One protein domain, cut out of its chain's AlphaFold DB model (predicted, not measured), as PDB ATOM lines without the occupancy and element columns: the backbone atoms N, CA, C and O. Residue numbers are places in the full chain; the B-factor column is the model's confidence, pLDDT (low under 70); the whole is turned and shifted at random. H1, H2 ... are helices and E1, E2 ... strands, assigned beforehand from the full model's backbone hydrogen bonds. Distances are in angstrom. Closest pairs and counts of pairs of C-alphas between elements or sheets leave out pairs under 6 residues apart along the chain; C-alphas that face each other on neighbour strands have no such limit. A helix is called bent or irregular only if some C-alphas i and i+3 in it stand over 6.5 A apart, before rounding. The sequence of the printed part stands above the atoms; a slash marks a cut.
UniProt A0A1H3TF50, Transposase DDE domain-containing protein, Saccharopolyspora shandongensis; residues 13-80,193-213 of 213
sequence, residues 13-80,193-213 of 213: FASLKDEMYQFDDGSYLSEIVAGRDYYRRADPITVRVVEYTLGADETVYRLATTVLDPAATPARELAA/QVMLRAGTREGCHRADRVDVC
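AT A GLANCE: This is residues 13 to 80 and 193 to 213 of the 213 residues of the protein "Transposase DDE domain-containing protein" of Saccharopolyspora shandongensis (UniProt A0A1H3TF50). This is a small, strongly twisted sheet built on one long strand, E2, with the short strands E1 and E4 one after the other along one of its sides and E3 along the other. The short helix H2 packs on the sheet, mostly at E2 and E4, while H1, residues 35 to 40, sticks out free, and residues 211 to 212 of the last stretch pair with E3. The printed part has 89 residues, with three named helices and four named strands, which come along the chain as E1, then H1, then E2 and E3, then H2, then E4 and last H3; the sheet is branched, with the neighbour pairs E1 and E2, E2 and E3, and E2 and E4, each antiparallel. The class is mixed, helices and strands, though under half of the residues, 40, are in named elements. The whole is compact, with a radius of gyration of the C-alphas of 13.2 A, and spans 40 by 28 by 22 A.

IN THESE COORDINATES: Start at Phe 13, where residues 13 to 27 hold no named element. Find C-alpha 28 at (-12.630, -66.709, -116.429); from there strand E1 runs through residues 28 to 32, 13.1 A long. Next comes helix H1, residues 35 to 40, 9.9 A from first to last C-alpha; it is irregular, with C-alphas 36 and 39 standing 7.9 A apart. Look then at C-alpha 45, at (-11.277, -64.977, -130.214), where strand E2 begins; it runs through residues 45 to 54 and is the longest strand, 27.2 A. Strand E3 follows at residues 61 to 65, 13.3 A long, and helix H2 at residues 75 to 80, 8.6 A long. Beyond the cut you find strand E4, residues 194 to 197, 9.6 A, and helix H3, residues 201 to 204, 5.6 A, which ends at C-alpha 204, at (-2.380, -67.040, -118.218).

HOW THE PARTS SIT: Begin with E2, which has three neighbours. E1, beside residues 45 to 49, and E4, beside residues 51 to 54, lie on one side of it; E3, beside residues 47 to 53, lies on the other side. E1 and E2 are antiparallel at 121 degrees, and you will find N 30 and O 47 within hydrogen-bond range at 2.8 A. E2 and E3 form an antiparallel hairpin at 149 degrees, with N 50 and O 63 at 2.9 A and N 61 and O 52 at 2.8 A. E2 and E4 are antiparallel at 121 degrees, with N 53 and O 195 at 2.9 A. E1 and E4 are apart. H2 is on the sheet: its closest C-alphas to E2 are those of Ala 75 and Val 50, 6.0 A apart, and to E4 those of Ala 80 and Val 194, 6.3 A apart. H3 only grazes the sheet, with residues 203 to 204. H1 is not on the sheet and stands free. In H2 every O i to N i+4 pair is within hydrogen-bond range; in H1 it is 0 of 2, beside 2 of 3 O i to N i+3 pairs, and H3 is too short for an O i to N i+4 pair.

THE WHOLE: The two C-alphas farthest apart are those of Arg 40 and Ala 56, 40.4 A. Residues 81 to 192 are not printed, and C-alphas 80 and 193 stand 8.5 A apart across this cut, in the link from H2 to E4. Of the links that are printed whole, none is long; those from E1 to H1, H1 to E2 and E4 to H3 are tight. The mean pLDDT of the printed part is 74.5, and it is under 70 in residues 13 to 20, 56 to 57, 193, and 198 to 213, where the chain ends at Cys 213.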
ATOM      1  N   PHE A  13     -16.407 -55.178-123.261       42.34
ATOM      2  CA  PHE A  13     -15.206 -55.899-123.704       42.34
ATOM      3  C   PHE A  13     -13.992 -54.988-123.950       42.34
ATOM      4  O   PHE A  13     -12.857 -55.397-123.715       42.34
ATOM      5  N   ALA A  14     -14.199 -53.728-124.347       41.78
ATOM      6  CA  ALA A  14     -13.108 -52.775-124.574       41.78
ATOM      7  C   ALA A  14     -12.368 -52.346-123.285       41.78
ATOM      8  O   ALA A  14     -11.225 -51.885-123.365       41.78
ATOM      9  N   SER A  15     -12.993 -52.512-122.111       36.56
ATOM     10  CA  SER A  15     -12.425 -52.149-120.804       36.56
ATOM     11  C   SER A  15     -11.571 -53.256-120.163       36.56
ATOM     12  O   SER A  15     -10.872 -52.987-119.190       36.56
ATOM     13  N   LEU A  16     -11.576 -54.480-120.704       47.56
ATOM     14  CA  LEU A  16     -10.928 -55.671-120.123       47.56
ATOM     15  C   LEU A  16      -9.418 -55.790-120.390       47.56
ATOM     16  O   LEU A  16      -8.830 -56.849-120.188       47.56
ATOM     17  N   LYS A  17      -8.759 -54.719-120.845       46.06
ATOM     18  CA  LYS A  17      -7.367 -54.783-121.325       46.06
ATOM     19  C   LYS A  17      -6.314 -55.173-120.275       46.06
ATOM     20  O   LYS A  17      -5.192 -55.439-120.689       46.06
ATOM     21  N   ASP A  18      -6.655 -55.247-118.986       44.84
ATOM     22  CA  ASP A  18      -5.714 -55.663-117.929       44.84
ATOM     23  C   ASP A  18      -6.339 -56.442-116.748       44.84
ATOM     24  O   ASP A  18      -5.627 -56.850-115.828       44.84
ATOM     25  N   GLU A  19      -7.650 -56.703-116.754       50.16
ATOM     26  CA  GLU A  19      -8.330 -57.395-115.651       50.16
ATOM     27  C   GLU A  19      -9.002 -58.676-116.148       50.16
ATOM     28  O   GLU A  19      -9.940 -58.658-116.938       50.16
ATOM     29  N   MET A  20      -8.493 -59.815-115.674       61.91
ATOM     30  CA  MET A  20      -9.102 -61.131-115.847       61.91
ATOM     31  C   MET A  20     -10.522 -61.100-115.270       61.91
ATOM     32  O   MET A  20     -10.688 -61.081-114.051       61.91
ATOM     33  N   TYR A  21     -11.542 -61.094-116.130       78.44
ATOM     34  CA  TYR A  21     -12.925 -61.223-115.678       78.44
ATOM     35  C   TYR A  21     -13.158 -62.658-115.212       78.44
ATOM     36  O   TYR A  21     -13.234 -63.577-116.032       78.44
ATOM     37  N   GLN A  22     -13.214 -62.844-113.897       87.56
ATOM     38  CA  GLN A  22     -13.472 -64.125-113.253       87.56
ATOM     39  C   GLN A  22     -14.939 -64.204-112.829       87.56
ATOM     40  O   GLN A  22     -15.478 -63.264-112.250       87.56
ATOM     41  N   PHE A  23     -15.574 -65.332-113.123       89.06
ATOM     42  CA  PHE A  23     -16.935 -65.645-112.715       89.06
ATOM     43  C   PHE A  23     -16.954 -66.331-111.342       89.06
ATOM     44  O   PHE A  23     -15.969 -66.941-110.917       89.06
ATOM     45  N   ASP A  24     -18.109 -66.294-110.674       89.56
ATOM     46  CA  ASP A  24     -18.312 -66.897-109.347       89.56
ATOM     47  C   ASP A  24     -18.110 -68.422-109.329       89.56
ATOM     48  O   ASP A  24     -17.793 -69.003-108.291       89.56
ATOM     49  N   ASP A  25     -18.259 -69.084-110.481       87.69
ATOM     50  CA  ASP A  25     -18.011 -70.521-110.640       87.69
ATOM     51  C   ASP A  25     -16.517 -70.872-110.798       87.69
ATOM     52  O   ASP A  25     -16.168 -72.039-110.977       87.69
ATOM     53  N   GLY A  26     -15.631 -69.872-110.718       88.56
ATOM     54  CA  GLY A  26     -14.179 -70.013-110.799       88.56
ATOM     55  C   GLY A  26     -13.609 -69.958-112.219       88.56
ATOM     56  O   GLY A  26     -12.384 -69.859-112.354       88.56
ATOM     57  N   SER A  27     -14.459 -69.981-113.253       91.56
ATOM     58  CA  SER A  27     -14.048 -69.793-114.650       91.56
ATOM     59  C   SER A  27     -13.712 -68.333-114.955       91.56
ATOM     60  O   SER A  27     -14.046 -67.432-114.187       91.56
ATOM     61  N   TYR A  28     -13.027 -68.071-116.065       90.62
ATOM     62  CA  TYR A  28     -12.630 -66.709-116.429       90.62
ATOM     63  C   TYR A  28     -12.566 -66.499-117.940       90.62
ATOM     64  O   TYR A  28     -12.418 -67.452-118.704       90.62
ATOM     65  N   LEU A  29     -12.678 -65.246-118.381       91.62
ATOM     66  CA  LEU A  29     -12.511 -64.885-119.788       91.62
ATOM     67  C   LEU A  29     -11.031 -64.766-120.167       91.62
ATOM     68  O   LEU A  29     -10.207 -64.276-119.396       91.62
ATOM     69  N   SER A  30     -10.712 -65.212-121.378       89.25
ATOM     70  CA  SER A  30      -9.397 -65.120-122.011       89.25
ATOM     71  C   SER A  30      -9.554 -64.890-123.518       89.25
ATOM     72  O   SER A  30     -10.661 -64.913-124.055       89.25
ATOM     73  N   GLU A  31      -8.440 -64.693-124.214       88.25
ATOM     74  CA  GLU A  31      -8.393 -64.551-125.667       88.25
ATOM     75  C   GLU A  31      -7.435 -65.576-126.274       88.25
ATOM     76  O   GLU A  31      -6.327 -65.792-125.780       88.25
ATOM     77  N   ILE A  32      -7.850 -66.181-127.385       85.88
ATOM     78  CA  ILE A  32      -6.989 -67.003-128.234       85.88
ATOM     79  C   ILE A  32      -6.708 -66.221-129.514       85.88
ATOM     80  O   ILE A  32      -7.621 -65.743-130.181       85.88
ATOM     81  N   VAL A  33      -5.428 -66.113-129.866       83.31
ATOM     82  CA  VAL A  33      -4.964 -65.468-131.098       83.31
ATOM     83  C   VAL A  33      -4.261 -66.514-131.950       83.31
ATOM     84  O   VAL A  33      -3.457 -67.298-131.440       83.31
ATOM     85  N   ALA A  34      -4.532 -66.525-133.255       80.44
ATOM     86  CA  ALA A  34      -3.826 -67.402-134.181       80.44
ATOM     87  C   ALA A  34      -2.308 -67.144-134.125       80.44
ATOM     88  O   ALA A  34      -1.861 -65.997-134.125       80.44
ATOM     89  N   GLY A  35      -1.489 -68.204-134.136       78.94
ATOM     90  CA  GLY A  35      -0.033 -68.078-133.946       78.94
ATOM     91  C   GLY A  35       0.661 -67.144-134.949       78.94
ATOM     92  O   GLY A  35       1.588 -66.420-134.591       78.94
ATOM     93  N   ARG A  36       0.158 -67.086-136.188       77.38
ATOM     94  CA  ARG A  36       0.587 -66.144-137.240       77.38
ATOM     95  C   ARG A  36       0.455 -64.674-136.820       77.38
ATOM     96  O   ARG A  36       1.259 -63.843-137.236       77.38
ATOM     97  N   ASP A  37      -0.577 -64.362-136.049       78.50
ATOM     98  CA  ASP A  37      -0.990 -63.003-135.717       78.50
ATOM     99  C   ASP A  37      -0.671 -62.641-134.259       78.50
ATOM    100  O   ASP A  37      -0.973 -61.531-133.826       78.50
ATOM    101  N   TYR A  38       0.020 -63.526-133.530       70.06
ATOM    102  CA  TYR A  38       0.372 -63.374-132.115       70.06
ATOM    103  C   TYR A  38       0.988 -62.004-131.793       70.06
ATOM    104  O   TYR A  38       0.497 -61.286-130.925       70.06
ATOM    105  N   TYR A  39       2.011 -61.589-132.549       72.69
ATOM    106  CA  TYR A  39       2.693 -60.306-132.328       72.69
ATOM    107  C   TYR A  39       1.842 -59.080-132.675       72.69
ATOM    108  O   TYR A  39       2.122 -57.986-132.194       72.69
ATOM    109  N   ARG A  40       0.824 -59.242-133.525       79.00
ATOM    110  CA  ARG A  40      -0.081 -58.156-133.929       79.00
ATOM    111  C   ARG A  40      -1.381 -58.156-133.131       79.00
ATOM    112  O   ARG A  40      -2.127 -57.191-133.249       79.00
ATOM    113  N   ARG A  41      -1.655 -59.226-132.369       71.12
ATOM    114  CA  ARG A  41      -2.954 -59.498-131.733       71.12
ATOM    115  C   ARG A  41      -4.127 -59.221-132.682       71.12
ATOM    116  O   ARG A  41      -5.094 -58.563-132.314       71.12
ATOM    117  N   ALA A  42      -4.014 -59.662-133.935       76.06
ATOM    118  CA  ALA A  42      -5.098 -59.480-134.893       76.06
ATOM    119  C   ALA A  42      -6.168 -60.561-134.681       76.06
ATOM    120  O   ALA A  42      -5.819 -61.727-134.512       76.06
ATOM    121  N   ASP A  43      -7.437 -60.150-134.711       81.50
ATOM    122  CA  ASP A  43      -8.621 -61.022-134.633       81.50
ATOM    123  C   ASP A  43      -8.636 -61.986-133.420       81.50
ATOM    124  O   ASP A  43      -8.665 -63.207-133.593       81.50
ATOM    125  N   PRO A  44      -8.558 -61.473-132.172       84.50
ATOM    126  CA  PRO A  44      -8.636 -62.319-130.986       84.50
ATOM    127  C   PRO A  44     -10.025 -62.955-130.852       84.50
ATOM    128  O   PRO A  44     -11.051 -62.281-130.954       84.50
ATOM    129  N   ILE A  45     -10.053 -64.253-130.557       88.38
ATOM    130  CA  ILE A  45     -11.277 -64.977-130.214       88.38
ATOM    131  C   ILE A  45     -11.405 -64.993-128.696       88.38
ATOM    132  O   ILE A  45     -10.589 -65.606-128.004       88.38
ATOM    133  N   THR A  46     -12.445 -64.346-128.176       90.31
ATOM    134  CA  THR A  46     -12.784 -64.425-126.754       90.31
ATOM    135  C   THR A  46     -13.275 -65.827-126.406       90.31
ATOM    136  O   THR A  46     -14.168 -66.373-127.056       90.31
ATOM    137  N   VAL A  47     -12.708 -66.395-125.348       92.69
ATOM    138  CA  VAL A  47     -13.064 -67.707-124.808       92.69
ATOM    139  C   VAL A  47     -13.260 -67.622-123.303       92.69
ATOM    140  O   VAL A  47     -12.684 -66.769-122.630       92.69
ATOM    141  N   ARG A  48     -14.035 -68.549-122.753       93.38
ATOM    142  CA  ARG A  48     -14.077 -68.824-121.320       93.38
ATOM    143  C   ARG A  48     -13.188 -70.023-121.015       93.38
ATOM    144  O   ARG A  48     -13.266 -71.040-121.703       93.38
ATOM    145  N   VAL A  49     -12.366 -69.908-119.982       94.25
ATOM    146  CA  VAL A  49     -11.443 -70.946-119.529       94.25
ATOM    147  C   VAL A  49     -11.910 -71.509-118.192       94.25
ATOM    148  O   VAL A  49     -12.264 -70.765-117.278       94.25
ATOM    149  N   VAL A  50     -11.900 -72.836-118.089       92.69
ATOM    150  CA  VAL A  50     -12.172 -73.593-116.865       92.69
ATOM    151  C   VAL A  50     -10.923 -74.390-116.500       92.69
ATOM    152  O   VAL A  50     -10.453 -75.197-117.304       92.69
ATOM    153  N   GLU A  51     -10.399 -74.182-115.291       92.06
ATOM    154  CA  GLU A  51      -9.308 -74.986-114.728       92.06
ATOM    155  C   GLU A  51      -9.872 -76.045-113.770       92.06
ATOM    156  O   GLU A  51     -10.680 -75.741-112.888       92.06
ATOM    157  N   TYR A  52      -9.452 -77.299-113.928       88.31
ATOM    158  CA  TYR A  52      -9.907 -78.401-113.080       88.31
ATOM    159  C   TYR A  52      -8.844 -79.493-112.936       88.31
ATOM    160  O   TYR A  52      -7.925 -79.592-113.746       88.31
ATOM    161  N   THR A  53      -8.973 -80.320-111.905       86.81
ATOM    162  CA  THR A  53      -8.173 -81.538-111.716       86.81
ATOM    163  C   THR A  53      -9.065 -82.776-111.782       86.81
ATOM    164  O   THR A  53     -10.282 -82.691-111.572       86.81
ATOM    165  N   LEU A  54      -8.462 -83.924-112.100       81.12
ATOM    166  CA  LEU A  54      -9.142 -85.214-112.203       81.12
ATOM    167  C   LEU A  54      -8.638 -86.178-111.126       81.12
ATOM    168  O   LEU A  54      -7.461 -86.531-111.082       81.12
ATOM    169  N   GLY A  55      -9.556 -86.657-110.284       74.75
ATOM    170  CA  GLY A  55      -9.239 -87.646-109.259       74.75
ATOM    171  C   GLY A  55      -8.245 -87.114-108.224       74.75
ATOM    172  O   GLY A  55      -8.383 -85.995-107.738       74.75
ATOM    173  N   ALA A  56      -7.262 -87.943-107.868       66.69
ATOM    174  CA  ALA A  56      -6.223 -87.601-106.895       66.69
ATOM    175  C   ALA A  56      -4.965 -86.977-107.526       66.69
ATOM    176  O   ALA A  56      -3.997 -86.730-106.810       66.69
ATOM    177  N   ASP A  57      -4.946 -86.772-108.846       69.19
ATOM    178  CA  ASP A  57      -3.818 -86.133-109.518       69.19
ATOM    179  C   ASP A  57      -3.874 -84.606-109.327       69.19
ATOM    180  O   ASP A  57      -4.939 -83.986-109.380       69.19
ATOM    181  N   GLU A  58      -2.712 -83.993-109.105       78.44
ATOM    182  CA  GLU A  58      -2.545 -82.539-109.028       78.44
ATOM    183  C   GLU A  58      -2.394 -81.894-110.416       78.44
ATOM    184  O   GLU A  58      -2.314 -80.666-110.521       78.44
ATOM    185  N   THR A  59      -2.372 -82.695-111.489       84.38
ATOM    186  CA  THR A  59      -2.370 -82.199-112.868       84.38
ATOM    187  C   THR A  59      -3.569 -81.283-113.119       84.38
ATOM    188  O   THR A  59      -4.730 -81.688-113.029       84.38
ATOM    189  N   VAL A  60      -3.273 -80.028-113.468       86.44
ATOM    190  CA  VAL A  60      -4.277 -79.019-113.817       86.44
ATOM    191  C   VAL A  60      -4.581 -79.097-115.307       86.44
ATOM    192  O   VAL A  60      -3.717 -78.834-116.146       86.44
ATOM    193  N   TYR A  61      -5.832 -79.405-115.620       87.56
ATOM    194  CA  TYR A  61      -6.388 -79.372-116.963       87.56
ATOM    195  C   TYR A  61      -7.043 -78.017-117.225       87.56
ATOM    196  O   TYR A  61      -7.639 -77.416-116.328       87.56
ATOM    197  N   ARG A  62      -6.941 -77.542-118.471       90.50
ATOM    198  CA  ARG A  62      -7.574 -76.302-118.934       90.50
ATOM    199  C   ARG A  62      -8.497 -76.592-120.096       90.50
ATOM    200  O   ARG A  62      -8.048 -77.073-121.131       90.50
ATOM    201  N   LEU A  63      -9.760 -76.233-119.925       90.88
ATOM    202  CA  LEU A  63     -10.769 -76.289-120.967       90.88
ATOM    203  C   LEU A  63     -11.092 -74.875-121.441       90.88
ATOM    204  O   LEU A  63     -11.573 -74.067-120.650       90.88
ATOM    205  N   ALA A  64     -10.861 -74.594-122.722       92.75
ATOM    206  CA  ALA A  64     -11.318 -73.367-123.370       92.75
ATOM    207  C   ALA A  64     -12.622 -73.619-124.141       92.75
ATOM    208  O   ALA A  64     -12.743 -74.614-124.855       92.75
ATOM    209  N   THR A  65     -13.591 -72.710-124.016       92.00
ATOM    210  CA  THR A  65     -14.883 -72.785-124.711       92.00
ATOM    211  C   THR A  65     -15.345 -71.419-125.211       92.00
ATOM    212  O   THR A  65     -15.063 -70.389-124.604       92.00
ATOM    213  N   THR A  66     -16.102 -71.408-126.306       92.56
ATOM    214  CA  THR A  66     -16.804 -70.221-126.818       92.56
ATOM    215  C   THR A  66     -18.171 -70.008-126.158       92.56
ATOM    216  O   THR A  66     -18.831 -69.004-126.416       92.56
ATOM    217  N   VAL A  67     -18.603 -70.916-125.276       92.69
ATOM    218  CA  VAL A  67     -19.795 -70.733-124.436       92.69
ATOM    219  C   VAL A  67     -19.423 -69.860-123.238       92.69
ATOM    220  O   VAL A  67     -18.830 -70.335-122.270       92.69
ATOM    221  N   LEU A  68     -19.735 -68.567-123.329       93.06
ATOM    222  CA  LEU A  68     -19.260 -67.566-122.365       93.06
ATOM    223  C   LEU A  68     -20.141 -67.434-121.114       93.06
ATOM    224  O   LEU A  68     -19.654 -66.968-120.090       93.06
ATOM    225  N   ASP A  69     -21.410 -67.849-121.174       90.44
ATOM    226  CA  ASP A  69     -22.373 -67.671-120.080       90.44
ATOM    227  C   ASP A  69     -22.263 -68.791-119.014       90.44
ATOM    228  O   ASP A  69     -22.578 -69.954-119.304       90.44
ATOM    229  N   PRO A  70     -21.812 -68.495-117.776       91.12
ATOM    230  CA  PRO A  70     -21.745 -69.472-116.681       91.12
ATOM    231  C   PRO A  70     -23.113 -69.905-116.157       91.12
ATOM    232  O   PRO A  70     -23.222 -71.012-115.637       91.12
ATOM    233  N   ALA A  71     -24.163 -69.094-116.319       91.50
ATOM    234  CA  ALA A  71     -25.507 -69.476-115.899       91.50
ATOM    235  C   ALA A  71     -26.097 -70.544-116.831       91.50
ATOM    236  O   ALA A  71     -26.742 -71.482-116.367       91.50
ATOM    237  N   ALA A  72     -25.839 -70.433-118.138       89.69
ATOM    238  CA  ALA A  72     -26.251 -71.432-119.119       89.69
ATOM    239  C   ALA A  72     -25.392 -72.704-119.079       89.69
ATOM    240  O   ALA A  72     -25.858 -73.784-119.441       89.69
ATOM    241  N   THR A  73     -24.114 -72.593-118.713       91.62
ATOM    242  CA  THR A  73     -23.196 -73.737-118.697       91.62
ATOM    243  C   THR A  73     -22.184 -73.590-117.562       91.62
ATOM    244  O   THR A  73     -21.112 -73.022-117.790       91.62
ATOM    245  N   PRO A  74     -22.489 -74.098-116.355       93.81
ATOM    246  CA  PRO A  74     -21.606 -73.982-115.196       93.81
ATOM    247  C   PRO A  74     -20.259 -74.684-115.406       93.81
ATOM    248  O   PRO A  74     -20.202 -75.784-115.966       93.81
ATOM    249  N   ALA A  75     -19.168 -74.100-114.902       92.50
ATOM    250  CA  ALA A  75     -17.807 -74.623-115.064       92.50
ATOM    251  C   ALA A  75     -17.651 -76.099-114.661       92.50
ATOM    252  O   ALA A  75     -17.001 -76.877-115.360       92.50
ATOM    253  N   ARG A  76     -18.277 -76.507-113.549       90.50
ATOM    254  CA  ARG A  76     -18.187 -77.881-113.032       90.50
ATOM    255  C   ARG A  76     -18.825 -78.890-113.978       90.50
ATOM    256  O   ARG A  76     -18.252 -79.949-114.220       90.50
ATOM    257  N   GLU A  77     -20.010 -78.566-114.483       89.69
ATOM    258  CA  GLU A  77     -20.742 -79.421-115.415       89.69
ATOM    259  C   GLU A  77     -20.007 -79.499-116.747       89.69
ATOM    260  O   GLU A  77     -19.837 -80.588-117.289       89.69
ATOM    261  N   LEU A  78     -19.472 -78.371-117.222       90.50
ATOM    262  CA  LEU A  78     -18.675 -78.340-118.440       90.50
ATOM    263  C   LEU A  78     -17.416 -79.213-118.328       90.50
ATOM    264  O   LEU A  78     -17.135 -79.995-119.230       90.50
ATOM    265  N   ALA A  79     -16.677 -79.117-117.221       89.38
ATOM    266  CA  ALA A  79     -15.495 -79.942-116.990       89.38
ATOM    267  C   ALA A  79     -15.844 -81.439-116.862       89.38
ATOM    268  O   ALA A  79     -15.139 -82.290-117.407       89.38
ATOM    269  N   ALA A  80     -16.966 -81.777-116.216       85.94
ATOM    270  CA  ALA A  80     -17.461 -83.153-116.150       85.94
ATOM    271  C   ALA A  80     -17.843 -83.704-117.536       85.94
ATOM    272  O   ALA A  80     -17.427 -84.806-117.892       85.94
ATOM    273  N   GLN A 193     -14.532 -87.295-110.047       61.62
ATOM    274  CA  GLN A 193     -13.978 -86.303-109.121       61.62
ATOM    275  C   GLN A 193     -13.302 -85.203-109.927       61.62
ATOM    276  O   GLN A 193     -12.083 -85.124-110.011       61.62
ATOM    277  N   VAL A 194     -14.140 -84.384-110.563       70.19
ATOM    278  CA  VAL A 194     -13.730 -83.091-111.108       70.19
ATOM    279  C   VAL A 194     -13.719 -82.103-109.953       70.19
ATOM    280  O   VAL A 194     -14.770 -81.823-109.362       70.19
ATOM    281  N   MET A 195     -12.543 -81.576-109.639       78.38
ATOM    282  CA  MET A 195     -12.388 -80.494-108.676       78.38
ATOM    283  C   MET A 195     -11.988 -79.232-109.428       78.38
ATOM    284  O   MET A 195     -10.964 -79.200-110.106       78.38
ATOM    285  N   LEU A 196     -12.824 -78.199-109.340       77.06
ATOM    286  CA  LEU A 196     -12.521 -76.915-109.959       77.06
ATOM    287  C   LEU A 196     -11.380 -76.230-109.210       77.06
ATOM    288  O   LEU A 196     -11.330 -76.253-107.976       77.06
ATOM    289  N   ARG A 197     -10.504 -75.569-109.964       75.44
ATOM    290  CA  ARG A 197      -9.567 -74.590-109.423       75.44
ATOM    291  C   ARG A 197      -9.991 -73.191-109.836       75.44
ATOM    292  O   ARG A 197     -10.398 -72.960-110.969       75.44
ATOM    293  N   ALA A 198      -9.856 -72.254-108.902       67.75
ATOM    294  CA  ALA A 198      -9.933 -70.841-109.229       67.75
ATOM    295  C   ALA A 198      -8.748 -70.479-110.136       67.75
ATOM    296  O   ALA A 198      -7.604 -70.800-109.797       67.75
ATOM    297  N   GLY A 199      -9.030 -69.814-111.260       57.28
ATOM    298  CA  GLY A 199      -8.004 -69.350-112.191       57.28
ATOM    299  C   GLY A 199      -6.922 -68.530-111.485       57.28
ATOM    300  O   GLY A 199      -7.220 -67.590-110.747       57.28
ATOM    301  N   THR A 200      -5.656 -68.888-111.695       54.94
ATOM    302  CA  THR A 200      -4.506 -68.140-111.156       54.94
ATOM    303  C   THR A 200      -3.834 -67.317-112.254       54.94
ATOM    304  O   THR A 200      -3.707 -67.771-113.392       54.94
ATOM    305  N   ARG A 201      -3.343 -66.110-111.923       48.00
ATOM    306  CA  ARG A 201      -2.657 -65.210-112.882       48.00
ATOM    307  C   ARG A 201      -1.455 -65.868-113.581       48.00
ATOM    308  O   ARG A 201      -1.143 -65.524-114.716       48.00
ATOM    309  N   GLU A 202      -0.805 -66.844-112.946       45.59
ATOM    310  CA  GLU A 202       0.336 -67.578-113.517       45.59
ATOM    311  C   GLU A 202      -0.058 -68.543-114.652       45.59
ATOM    312  O   GLU A 202       0.745 -68.789-115.556       45.59
ATOM    313  N   GLY A 203      -1.297 -69.050-114.663       43.41
ATOM    314  CA  GLY A 203      -1.812 -69.924-115.724       43.41
ATOM    315  C   GLY A 203      -2.026 -69.217-117.065       43.41
ATOM    316  O   GLY A 203      -2.013 -69.862-118.111       43.41
ATOM    317  N   CYS A 204      -2.152 -67.886-117.044       41.78
ATOM    318  CA  CYS A 204      -2.380 -67.040-118.218       41.78
ATOM    319  C   CYS A 204      -1.150 -66.923-119.140       41.78
ATOM    320  O   CYS A 204      -1.298 -66.681-120.336       41.78
ATOM    321  N   HIS A 205       0.064 -67.092-118.605       38.62
ATOM    322  CA  HIS A 205       1.311 -66.898-119.359       38.62
ATOM    323  C   HIS A 205       1.997 -68.200-119.787       38.62
ATOM    324  O   HIS A 205       2.931 -68.159-120.586       38.62
ATOM    325  N   ARG A 206       1.549 -69.356-119.281       39.25
ATOM    326  CA  ARG A 206       2.138 -70.671-119.573       39.25
ATOM    327  C   ARG A 206       1.134 -71.529-120.350       39.25
ATOM    328  O   ARG A 206       0.582 -72.499-119.836       39.25
ATOM    329  N   ALA A 207       0.872 -71.130-121.594       39.75
ATOM    330  CA  ALA A 207      -0.052 -71.784-122.525       39.75
ATOM    331  C   ALA A 207       0.577 -72.996-123.251       39.75
ATOM    332  O   ALA A 207       0.355 -73.188-124.440       39.75
ATOM    333  N   ASP A 208       1.361 -73.822-122.552       34.78
ATOM    334  CA  ASP A 208       2.061 -74.955-123.184       34.78
ATOM    335  C   ASP A 208       1.184 -76.221-123.306       34.78
ATOM    336  O   ASP A 208       1.551 -77.174-123.991       34.78
ATOM    337  N   ARG A 209      -0.002 -76.234-122.679       40.72
ATOM    338  CA  ARG A 209      -1.048 -77.260-122.845       40.72
ATOM    339  C   ARG A 209      -2.422 -76.637-122.607       40.72
ATOM    340  O   ARG A 209      -2.861 -76.496-121.468       40.72
ATOM    341  N   VAL A 210      -3.071 -76.214-123.683       45.41
ATOM    342  CA  VAL A 210      -4.489 -75.840-123.683       45.41
ATOM    343  C   VAL A 210      -5.190 -76.851-124.575       45.41
ATOM    344  O   VAL A 210      -4.864 -76.938-125.758       45.41
ATOM    345  N   ASP A 211      -6.128 -77.610-124.017       45.94
ATOM    346  CA  ASP A 211      -7.005 -78.447-124.826       45.94
ATOM    347  C   ASP A 211      -8.123 -77.546-125.362       45.94
ATOM    348  O   ASP A 211      -8.981 -77.054-124.624       45.94
ATOM    349  N   VAL A 212      -8.039 -77.249-126.656       39.69
ATOM    350  CA  VAL A 212      -8.975 -76.366-127.356       39.69
ATOM    351  C   VAL A 212     -10.142 -77.207-127.888       39.69
ATOM    352  O   VAL A 212      -9.923 -78.259-128.497       39.69
ATOM    353  N   CYS A 213     -11.376 -76.762-127.631       40.69
ATOM    354  CA  CYS A 213     -12.575 -77.277-128.301       40.69
ATOM    355  C   CYS A 213     -12.677 -76.755-129.733       40.69
ATOM    356  O   CYS A 213     -12.501 -75.529-129.915       40.69
TER     357      CYS A 213